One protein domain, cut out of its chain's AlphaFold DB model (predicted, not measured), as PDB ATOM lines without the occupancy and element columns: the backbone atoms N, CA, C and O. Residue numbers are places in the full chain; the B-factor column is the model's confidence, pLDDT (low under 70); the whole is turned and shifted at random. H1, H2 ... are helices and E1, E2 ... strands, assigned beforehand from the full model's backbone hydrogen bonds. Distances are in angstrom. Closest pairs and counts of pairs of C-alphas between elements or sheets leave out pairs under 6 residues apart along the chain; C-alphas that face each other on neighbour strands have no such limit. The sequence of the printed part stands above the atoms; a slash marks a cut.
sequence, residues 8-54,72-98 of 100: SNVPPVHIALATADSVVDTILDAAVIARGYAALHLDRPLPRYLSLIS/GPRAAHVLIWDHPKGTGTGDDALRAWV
ATOM      1  N   SER A   8     115.679 147.924  78.005       72.25
ATOM      2  CA  SER A   8     114.505 147.718  78.854       72.25
ATOM      3  C   SER A   8     113.374 148.709  78.604       72.25
ATOM      4  O   SER A   8     112.228 148.374  78.871       72.25
ATOM      5  N   ASN A   9     113.677 149.923  78.124       74.31
ATOM      6  CA  ASN A   9     112.708 151.029  78.118       74.31
ATOM      7  C   ASN A   9     112.170 151.401  76.735       74.31
ATOM      8  O   ASN A   9     111.115 152.023  76.659       74.31
ATOM      9  N   VAL A  10     112.904 151.099  75.662       79.44
ATOM     10  CA  VAL A  10     112.549 151.541  74.303       79.44
ATOM     11  C   VAL A  10     111.705 150.509  73.548       79.44
ATOM     12  O   VAL A  10     110.757 150.920  72.877       79.44
ATOM     13  N   PRO A  11     111.996 149.194  73.613       83.06
ATOM     14  CA  PRO A  11     111.170 148.208  72.937       83.06
ATOM     15  C   PRO A  11     109.718 148.253  73.428       83.06
ATOM     16  O   PRO A  11     109.483 148.362  74.630       83.06
ATOM     17  N   PRO A  12     108.722 148.112  72.534       81.88
ATOM     18  CA  PRO A  12     107.321 148.032  72.945       81.88
ATOM     19  C   PRO A  12     107.034 146.780  73.787       81.88
ATOM     20  O   PRO A  12     106.081 146.780  74.563       81.88
ATOM     21  N   VAL A  13     107.860 145.740  73.641       83.94
ATOM     22  CA  VAL A  13     107.810 144.496  74.411       83.94
ATOM     23  C   VAL A  13     109.191 144.229  75.001       83.94
ATOM     24  O   VAL A  13     110.175 144.186  74.262       83.94
ATOM     25  N   HIS A  14     109.260 144.032  76.315       84.88
ATOM     26  CA  HIS A  14     110.481 143.672  77.032       84.88
ATOM     27  C   HIS A  14     110.324 142.288  77.669       84.88
ATOM     28  O   HIS A  14     109.401 142.065  78.448       84.88
ATOM     29  N   ILE A  15     111.216 141.351  77.342       87.00
ATOM     30  CA  ILE A  15     111.201 139.987  77.888       87.00
ATOM     31  C   ILE A  15     112.442 139.807  78.759       87.00
ATOM     32  O   ILE A  15     113.564 139.899  78.262       87.00
ATOM     33  N   ALA A  16     112.237 139.537  80.044       87.62
ATOM     34  CA  ALA A  16     113.287 139.175  80.984       87.62
ATOM     35  C   ALA A  16     113.275 137.659  81.217       87.62
ATOM     36  O   ALA A  16     112.220 137.075  81.453       87.62
ATOM     37  N   LEU A  17     114.446 137.029  81.169       87.44
ATOM     38  CA  LEU A  17     114.635 135.629  81.543       87.44
ATOM     39  C   LEU A  17     115.343 135.590  82.898       87.44
ATOM     40  O   LEU A  17     116.417 136.172  83.046       87.44
ATOM     41  N   ALA A  18     114.738 134.918  83.869       87.81
ATOM     42  CA  ALA A  18     115.256 134.779  85.223       87.81
ATOM     43  C   ALA A  18     115.288 133.302  85.612       87.81
ATOM     44  O   ALA A  18     114.423 132.534  85.200       87.81
ATOM     45  N   THR A  19     116.265 132.887  86.414       85.69
ATOM     46  CA  THR A  19     116.273 131.534  86.986       85.69
ATOM     47  C   THR A  19     115.402 131.491  88.236       85.69
ATOM     48  O   THR A  19     115.334 132.485  88.960       85.69
ATOM     49  N   ALA A  20     114.794 130.344  88.545       85.44
ATOM     50  CA  ALA A  20     114.002 130.170  89.770       85.44
ATOM     51  C   ALA A  20     114.780 130.586  91.039       85.44
ATOM     52  O   ALA A  20     114.255 131.316  91.874       85.44
ATOM     53  N   ASP A  21     116.075 130.253  91.106       85.75
ATOM     54  CA  ASP A  21     116.989 130.625  92.202       85.75
ATOM     55  C   ASP A  21     117.221 132.146  92.365       85.75
ATOM     56  O   ASP A  21     117.815 132.577  93.349       85.75
ATOM     57  N   SER A  22     116.816 132.968  91.387       87.38
ATOM     58  CA  SER A  22     116.983 134.431  91.428       87.38
ATOM     59  C   SER A  22     115.757 135.178  91.962       87.38
ATOM     60  O   SER A  22     115.793 136.403  92.092       87.38
ATOM     61  N   VAL A  23     114.680 134.453  92.280       88.88
ATOM     62  CA  VAL A  23     113.467 135.006  92.887       88.88
ATOM     63  C   VAL A  23     113.670 135.103  94.395       88.88
ATOM     64  O   VAL A  23     113.972 134.113  95.054       88.88
ATOM     65  N   VAL A  24     113.512 136.308  94.936       92.12
ATOM     66  CA  VAL A  24     113.761 136.621  96.348       92.12
ATOM     67  C   VAL A  24     112.682 137.539  96.903       92.12
ATOM     68  O   VAL A  24     112.022 138.257  96.148       92.12
ATOM     69  N   ASP A  25     112.535 137.541  98.226       91.88
ATOM     70  CA  ASP A  25     111.474 138.278  98.914       91.88
ATOM     71  C   ASP A  25     111.721 139.790  98.951       91.88
ATOM     72  O   ASP A  25     110.777 140.581  98.903       91.88
ATOM     73  N   THR A  26     112.987 140.217  99.049       92.75
ATOM     74  CA  THR A  26     113.322 141.632  99.240       92.75
ATOM     75  C   THR A  26     114.244 142.191  98.160       92.75
ATOM     76  O   THR A  26     115.082 141.508  97.571       92.75
ATOM     77  N   ILE A  27     114.140 143.506  97.942       90.69
ATOM     78  CA  ILE A  27     115.040 144.245  97.044       90.69
ATOM     79  C   ILE A  27     116.496 144.167  97.535       90.69
ATOM     80  O   ILE A  27     117.421 144.185  96.724       90.69
ATOM     81  N   LEU A  28     116.717 144.069  98.851       93.25
ATOM     82  CA  LEU A  28     118.060 143.930  99.415       93.25
ATOM     83  C   LEU A  28     118.676 142.577  99.048       93.25
ATOM     84  O   LEU A  28     119.831 142.541  98.626       93.25
ATOM     85  N   ASP A  29     117.897 141.497  99.100       93.88
ATOM     86  CA  ASP A  29     118.340 140.174  98.645       93.88
ATOM     87  C   ASP A  29     118.647 140.189  97.141       93.88
ATOM     88  O   ASP A  29     119.680 139.680  96.697       93.88
ATOM     89  N   ALA A  30     117.820 140.881  96.350       91.75
ATOM     90  CA  ALA A  30     118.058 141.046  94.916       91.75
ATOM     91  C   ALA A  30     119.357 141.828  94.640       91.75
ATOM     92  O   ALA A  30     120.103 141.510  93.710       91.75
ATOM     93  N   ALA A  31     119.681 142.824  95.473       92.25
ATOM     94  CA  ALA A  31     120.935 143.565  95.379       92.25
ATOM     95  C   ALA A  31     122.157 142.687  95.701       92.25
ATOM     96  O   ALA A  31     123.203 142.837  95.063       92.25
ATOM     97  N   VAL A  32     122.038 141.744  96.644       93.06
ATOM     98  CA  VAL A  32     123.092 140.757  96.933       93.06
ATOM     99  C   VAL A  32     123.337 139.861  95.717       93.06
ATOM    100  O   VAL A  32     124.491 139.701  95.310       93.06
ATOM    101  N   ILE A  33     122.275 139.362  95.075       92.00
ATOM    102  CA  ILE A  33     122.377 138.565  93.841       92.00
ATOM    103  C   ILE A  33     123.040 139.375  92.720       92.00
ATOM    104  O   ILE A  33     123.984 138.897  92.090       92.00
ATOM    105  N   ALA A  34     122.616 140.623  92.501       90.88
ATOM    106  CA  ALA A  34     123.186 141.491  91.467       90.88
ATOM    107  C   ALA A  34     124.690 141.752  91.678       90.88
ATOM    108  O   ALA A  34     125.461 141.800  90.715       90.88
ATOM    109  N   ARG A  35     125.128 141.891  92.937       92.00
ATOM    110  CA  ARG A  35     126.551 141.998  93.293       92.00
ATOM    111  C   ARG A  35     127.317 140.713  93.010       92.00
ATOM    112  O   ARG A  35     128.387 140.782  92.411       92.00
ATOM    113  N   GLY A  36     126.769 139.565  93.405       91.75
ATOM    114  CA  GLY A  36     127.359 138.258  93.109       91.75
ATOM    115  C   GLY A  36     127.521 138.040  91.606       91.75
ATOM    116  O   GLY A  36     128.601 137.683  91.142       91.75
ATOM    117  N   TYR A  37     126.489 138.367  90.825       89.69
ATOM    118  CA  TYR A  37     126.539 138.295  89.367       89.69
ATOM    119  C   TYR A  37     127.646 139.180  88.780       89.69
ATOM    120  O   TYR A  37     128.405 138.721  87.926       89.69
ATOM    121  N   ALA A  38     127.770 140.426  89.251       90.81
ATOM    122  CA  ALA A  38     128.807 141.345  88.791       90.81
ATOM    123  C   ALA A  38     130.223 140.845  89.117       90.81
ATOM    124  O   ALA A  38     131.103 140.920  88.258       90.81
ATOM    125  N   ALA A  39     130.427 140.291  90.315       90.69
ATOM    126  CA  ALA A  39     131.714 139.731  90.716       90.69
ATOM    127  C   ALA A  39     132.105 138.518  89.856       90.69
ATOM    128  O   ALA A  39     133.258 138.405  89.459       90.69
ATOM    129  N   LEU A  40     131.140 137.650  89.529       90.00
ATOM    130  CA  LEU A  40     131.382 136.420  88.768       90.00
ATOM    131  C   LEU A  40     131.531 136.642  87.254       90.00
ATOM    132  O   LEU A  40     132.309 135.942  86.616       90.00
ATOM    133  N   HIS A  41     130.788 137.588  86.671       88.62
ATOM    134  CA  HIS A  41     130.661 137.703  85.208       88.62
ATOM    135  C   HIS A  41     131.193 139.013  84.626       88.62
ATOM    136  O   HIS A  41     131.421 139.100  83.422       88.62
ATOM    137  N   LEU A  42     131.348 140.060  85.443       87.00
ATOM    138  CA  LEU A  42     131.729 141.401  84.983       87.00
ATOM    139  C   LEU A  42     133.091 141.862  85.524       87.00
ATOM    140  O   LEU A  42     133.464 143.015  85.275       87.00
ATOM    141  N   ASP A  43     133.780 140.989  86.272       89.06
ATOM    142  CA  ASP A  43     135.079 141.217  86.922       89.06
ATOM    143  C   ASP A  43     135.118 142.529  87.728       89.06
ATOM    144  O   ASP A  43     136.008 143.372  87.616       89.06
ATOM    145  N   ARG A  44     134.043 142.779  88.487       89.12
ATOM    146  CA  ARG A  44     133.881 143.998  89.290       89.12
ATOM    147  C   ARG A  44     132.979 143.760  90.499       89.12
ATOM    148  O   ARG A  44     132.019 143.003  90.402       89.12
ATOM    149  N   PRO A  45     133.189 144.479  91.615       86.56
ATOM    150  CA  PRO A  45     132.414 144.262  92.840       86.56
ATOM    151  C   PRO A  45     130.956 144.749  92.758       86.56
ATOM    152  O   PRO A  45     130.144 144.388  93.613       86.56
ATOM    153  N   LEU A  46     130.632 145.605  91.777       88.69
ATOM    154  CA  LEU A  46     129.324 146.247  91.612       88.69
ATOM    155  C   LEU A  46     128.983 146.465  90.126       88.69
ATOM    156  O   LEU A  46     129.871 146.816  89.340       88.69
ATOM    157  N   PRO A  47     127.705 146.330  89.725       85.81
ATOM    158  CA  PRO A  47     127.263 146.697  88.384       85.81
ATOM    159  C   PRO A  47     127.385 148.214  88.160       85.81
ATOM    160  O   PRO A  47     127.169 149.011  89.067       85.81
ATOM    161  N   ARG A  48     127.700 148.635  86.924       85.62
ATOM    162  CA  ARG A  48     127.761 150.073  86.565       85.62
ATOM    163  C   ARG A  48     126.387 150.739  86.505       85.62
ATOM    164  O   ARG A  48     126.289 151.960  86.525       85.62
ATOM    165  N   TYR A  49     125.353 149.933  86.331       85.69
ATOM    166  CA  TYR A  49     123.976 150.362  86.198       85.69
ATOM    167  C   TYR A  49     123.074 149.204  86.617       85.69
ATOM    168  O   TYR A  49     123.306 148.070  86.199       85.69
ATOM    169  N   LEU A  50     122.064 149.504  87.429       86.62
ATOM    170  CA  LEU A  50     121.008 148.576  87.812       86.62
ATOM    171  C   LEU A  50     119.670 149.214  87.430       86.62
ATOM    172  O   LEU A  50     119.414 150.367  87.783       86.62
ATOM    173  N   SER A  51     118.847 148.481  86.681       85.12
ATOM    174  CA  SER A  51     117.484 148.895  86.341       85.12
ATOM    175  C   SER A  51     116.507 148.157  87.245       85.12
ATOM    176  O   SER A  51     116.544 146.930  87.308       85.12
ATOM    177  N   LEU A  52     115.656 148.901  87.945       85.94
ATOM    178  CA  LEU A  52     114.566 148.347  88.738       85.94
ATOM    179  C   LEU A  52     113.278 148.568  87.952       85.94
ATOM    180  O   LEU A  52     112.861 149.706  87.745       85.94
ATOM    181  N   ILE A  53     112.692 147.471  87.480       81.31
ATOM    182  CA  ILE A  53     111.436 147.470  86.731       81.31
ATOM    183  C   ILE A  53     110.379 146.894  87.665       81.31
ATOM    184  O   ILE A  53     110.456 145.730  88.048       81.31
ATOM    185  N   SER A  54     109.423 147.727  88.059       76.38
ATOM    186  CA  SER A  54     108.244 147.299  88.809       76.38
ATOM    187  C   SER A  54     107.081 147.027  87.858       76.38
ATOM    188  O   SER A  54     107.089 147.498  86.718       76.38
ATOM    189  N   GLY A  72     107.736 153.327  79.832       71.38
ATOM    190  CA  GLY A  72     108.412 152.058  79.586       71.38
ATOM    191  C   GLY A  72     107.699 151.195  78.541       71.38
ATOM    192  O   GLY A  72     106.768 151.674  77.889       71.38
ATOM    193  N   PRO A  73     108.126 149.931  78.376       74.31
ATOM    194  CA  PRO A  73     107.534 148.997  77.426       74.31
ATOM    195  C   PRO A  73     106.025 148.868  77.656       74.31
ATOM    196  O   PRO A  73     105.546 148.911  78.789       74.31
ATOM    197  N   ARG A  74     105.265 148.690  76.569       76.38
ATOM    198  CA  ARG A  74     103.810 148.479  76.638       76.38
ATOM    199  C   ARG A  74     103.474 147.135  77.286       76.38
ATOM    200  O   ARG A  74     102.428 147.017  77.910       76.38
ATOM    201  N   ALA A  75     104.347 146.147  77.109       77.94
ATOM    202  CA  ALA A  75     104.255 144.846  77.749       77.94
ATOM    203  C   ALA A  75     105.630 144.416  78.270       77.94
ATOM    204  O   ALA A  75     106.628 144.486  77.546       77.94
ATOM    205  N   ALA A  76     105.669 143.943  79.512       80.56
ATOM    206  CA  ALA A  76     106.817 143.256  80.078       80.56
ATOM    207  C   ALA A  76     106.448 141.788  80.328       80.56
ATOM    208  O   ALA A  76     105.323 141.476  80.702       80.56
ATOM    209  N   HIS A  77     107.382 140.872  80.097       84.75
ATOM    210  CA  HIS A  77     107.193 139.449  80.361       84.75
ATOM    211  C   HIS A  77     108.394 138.917  81.133       84.75
ATOM    212  O   HIS A  77     109.530 139.245  80.789       84.75
ATOM    213  N   VAL A  78     108.155 138.087  82.151       86.00
ATOM    214  CA  VAL A  78     109.219 137.456  82.938       86.00
ATOM    215  C   VAL A  78     109.131 135.943  82.780       86.00
ATOM    216  O   VAL A  78     108.247 135.275  83.304       86.00
ATOM    217  N   LEU A  79     110.064 135.373  82.034       88.56
ATOM    218  CA  LEU A  79     110.170 133.931  81.889       88.56
ATOM    219  C   LEU A  79     111.002 133.401  83.054       88.56
ATOM    220  O   LEU A  79     112.164 133.785  83.193       88.56
ATOM    221  N   ILE A  80     110.409 132.545  83.888       87.12
ATOM    222  CA  ILE A  80     111.142 131.876  84.960       87.12
ATOM    223  C   ILE A  80     111.593 130.523  84.433       87.12
ATOM    224  O   ILE A  80     110.798 129.622  84.162       87.12
ATOM    225  N   TRP A  81     112.900 130.403  84.270       85.31
ATOM    226  CA  TRP A  81     113.537 129.157  83.929       85.31
ATOM    227  C   TRP A  81     113.849 128.373  85.211       85.31
ATOM    228  O   TRP A  81     114.621 128.823  86.062       85.31
ATOM    229  N   ASP A  82     113.298 127.168  85.315       80.00
ATOM    230  CA  ASP A  82     113.607 126.197  86.359       80.00
ATOM    231  C   ASP A  82     114.497 125.095  85.760       80.00
ATOM    232  O   ASP A  82     114.027 124.158  85.118       80.00
ATOM    233  N   HIS A  83     115.825 125.250  85.863       66.12
ATOM    234  CA  HIS A  83     116.748 124.204  85.413       66.12
ATOM    235  C   HIS A  83     116.759 123.117  86.491       66.12
ATOM    236  O   HIS A  83     117.185 123.409  87.612       66.12
ATOM    237  N   PRO A  84     116.386 121.861  86.179       56.31
ATOM    238  CA  PRO A  84     116.540 120.781  87.140       56.31
ATOM    239  C   PRO A  84     118.021 120.663  87.517       56.31
ATOM    240  O   PRO A  84     118.889 120.499  86.657       56.31
ATOM    241  N   LYS A  85     118.333 120.748  88.815       55.69
ATOM    242  CA  LYS A  85     119.680 120.465  89.330       55.69
ATOM    243  C   LYS A  85     119.908 118.948  89.312       55.69
ATOM    244  O   LYS A  85     119.814 118.287  90.338       55.69
ATOM    245  N   GLY A  86     120.146 118.384  88.128       54.41
ATOM    246  CA  GLY A  86     120.388 116.954  87.915       54.41
ATOM    247  C   GLY A  86     120.157 116.520  86.466       54.41
ATOM    248  O   GLY A  86     119.541 117.242  85.691       54.41
ATOM    249  N   THR A  87     120.654 115.331  86.107       50.09
ATOM    250  CA  THR A  87     120.553 114.656  84.791       50.09
ATOM    251  C   THR A  87     119.113 114.251  84.417       50.09
ATOM    252  O   THR A  87     118.852 113.094  84.092       50.09
ATOM    253  N   GLY A  88     118.156 115.171  84.517       48.28
ATOM    254  CA  GLY A  88     116.767 114.977  84.115       48.28
ATOM    255  C   GLY A  88     116.547 115.510  82.704       48.28
ATOM    256  O   GLY A  88     116.770 116.689  82.444       48.28
ATOM    257  N   THR A  89     116.147 114.618  81.800       52.59
ATOM    258  CA  THR A  89     115.823 114.898  80.397       52.59
ATOM    259  C   THR A  89     114.770 115.998  80.276       52.59
ATOM    260  O   THR A  89     113.777 116.004  81.000       52.59
ATOM    261  N   GLY A  90     115.043 116.937  79.369       57.53
ATOM    262  CA  GLY A  90     114.277 118.155  79.152       57.53
ATOM    263  C   GLY A  90     112.838 117.927  78.702       57.53
ATOM    264  O   GLY A  90     112.557 117.012  77.938       57.53
ATOM    265  N   ASP A  91     111.966 118.775  79.245       53.06
ATOM    266  CA  ASP A  91     110.838 119.453  78.576       53.06
ATOM    267  C   ASP A  91     109.994 120.241  79.602       53.06
ATOM    268  O   ASP A  91     109.236 121.130  79.229       53.06
ATOM    269  N   ASP A  92     110.204 120.019  80.908       52.84
ATOM    270  CA  ASP A  92     109.416 120.631  81.998       52.84
ATOM    271  C   ASP A  92     110.063 121.886  82.641       52.84
ATOM    272  O   ASP A  92     109.647 122.368  83.693       52.84
ATOM    273  N   ALA A  93     111.123 122.425  82.026       56.91
ATOM    274  CA  ALA A  93     112.028 123.405  82.648       56.91
ATOM    275  C   ALA A  93     111.620 124.885  82.464       56.91
ATOM    276  O   ALA A  93     112.204 125.789  83.063       56.91
ATOM    277  N   LEU A  94     110.625 125.163  81.618       52.59
ATOM    278  CA  LEU A  94     110.198 126.520  81.275       52.59
ATOM    279  C   LEU A  94     108.809 126.818  81.829       52.59
ATOM    280  O   LEU A  94     107.797 126.469  81.225       52.59
ATOM    281  N   ARG A  95     108.751 127.541  82.950       56.09
ATOM    282  CA  ARG A  95     107.502 128.098  83.478       56.09
ATOM    283  C   ARG A  95     107.437 129.588  83.151       56.09
ATOM    284  O   ARG A  95     108.061 130.428  83.795       56.09
ATOM    285  N   ALA A  96     106.684 129.931  82.111       49.31
ATOM    286  CA  ALA A  96     106.460 131.319  81.726       49.31
ATOM    287  C   ALA A  96     105.431 131.972  82.663       49.31
ATOM    288  O   ALA A  96     104.271 131.564  82.686       49.31
ATOM    289  N   TRP A  97     105.836 133.008  83.401       53.53
ATOM    290  CA  TRP A  97     104.924 133.816  84.209       53.53
ATOM    291  C   TRP A  97     104.751 135.185  83.550       53.53
ATOM    292  O   TRP A  97     105.666 136.002  83.479       53.53
ATOM    293  N   VAL A  98     103.558 135.468  83.030       48.62
ATOM    294  CA  VAL A  98     103.280 136.788  82.459       48.62
ATOM    295  C   VAL A  98     102.924 137.745  83.593       48.62
ATOM    296  O   VAL A  98     101.800 137.741  84.088       48.62
TER     297      VAL A  98
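AT A GLANCE: This is residues 8 to 54 and 72 to 98 of the 100 residues of the protein "LUD_dom domain-containing protein" of Terrabacteria group bacterium ANGP1 (UniProt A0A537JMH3). A narrow sheet of three strands and one helix, H1, stand away from each other in an open, loose arrangement, with no named helix over either face of the sheet. The unnamed residues 42 to 54 fold back from the end of H1, while residues 85 to 91, in the loop of the hairpin of E2 and E3, stick out free. The printed part has 74 residues, with one named helix and three named strands in the order E1, H1, E2, E3; the sheet is mixed, in the order E1, E2, E3. The class is mixed, helices and strands, with under half of the residues, 33 of 74, in named elements. The whole is loose, with a radius of gyration of the C-alphas of 14.4 A and spans of 38 by 32 by 23 A.

IN THESE COORDINATES: The printed part begins at Ser 8. E1, residues 13 to 19, begins with C-alpha 13 at (107.810, 144.496, 74.411) and measures 19.9 A from first to last C-alpha. H1, residues 27 to 41, measures 20.7 A, with C-alpha 27 at (115.040, 144.245, 97.044). Beyond the cut, E2, residues 75 to 81, measures 19.2 A. E3, residues 94 to 97, measures 9.5 A and ends with C-alpha 97 at (104.924, 133.816, 84.209).

HOW THE PARTS SIT: E1 and E2 are parallel neighbours, with 20 degrees between their directions. Their C-alphas 15 and 77 face each other at 4.7 A, and N 16 and O 77 are within hydrogen-bond range at 2.8 A, as are N 77 and O 14 at 2.9 A. E2 and E3 form a hairpin, antiparallel with 146 degrees between their directions. Here C-alphas 79 and 96 face each other at 4.5 A, and N 80 and O 95 are within hydrogen-bond range at 3.2 A. E1 and E3 are the edge strands and are apart; E2 is the inner strand. H1 is not on the sheet, with 0 pairs of C-alphas within 10 A, and it is apart from E3. In H1 every O i to N i+4 pair is within hydrogen-bond range.

THE WHOLE: The two C-alphas farthest apart are those of Gly 72 and Thr 87, at 39.7 A. Residues 55 to 71 are not printed, and C-alphas 54 and 72 are 10.4 A apart across this cut, which lies in the link from H1 to E2. The link from E1 to H1 is short, with 7 residues, and that from E2 to E3 is long, with 12. The mean pLDDT of the printed part is 79.2, and the model's confidence is low, under 70, in residues 83 to 98.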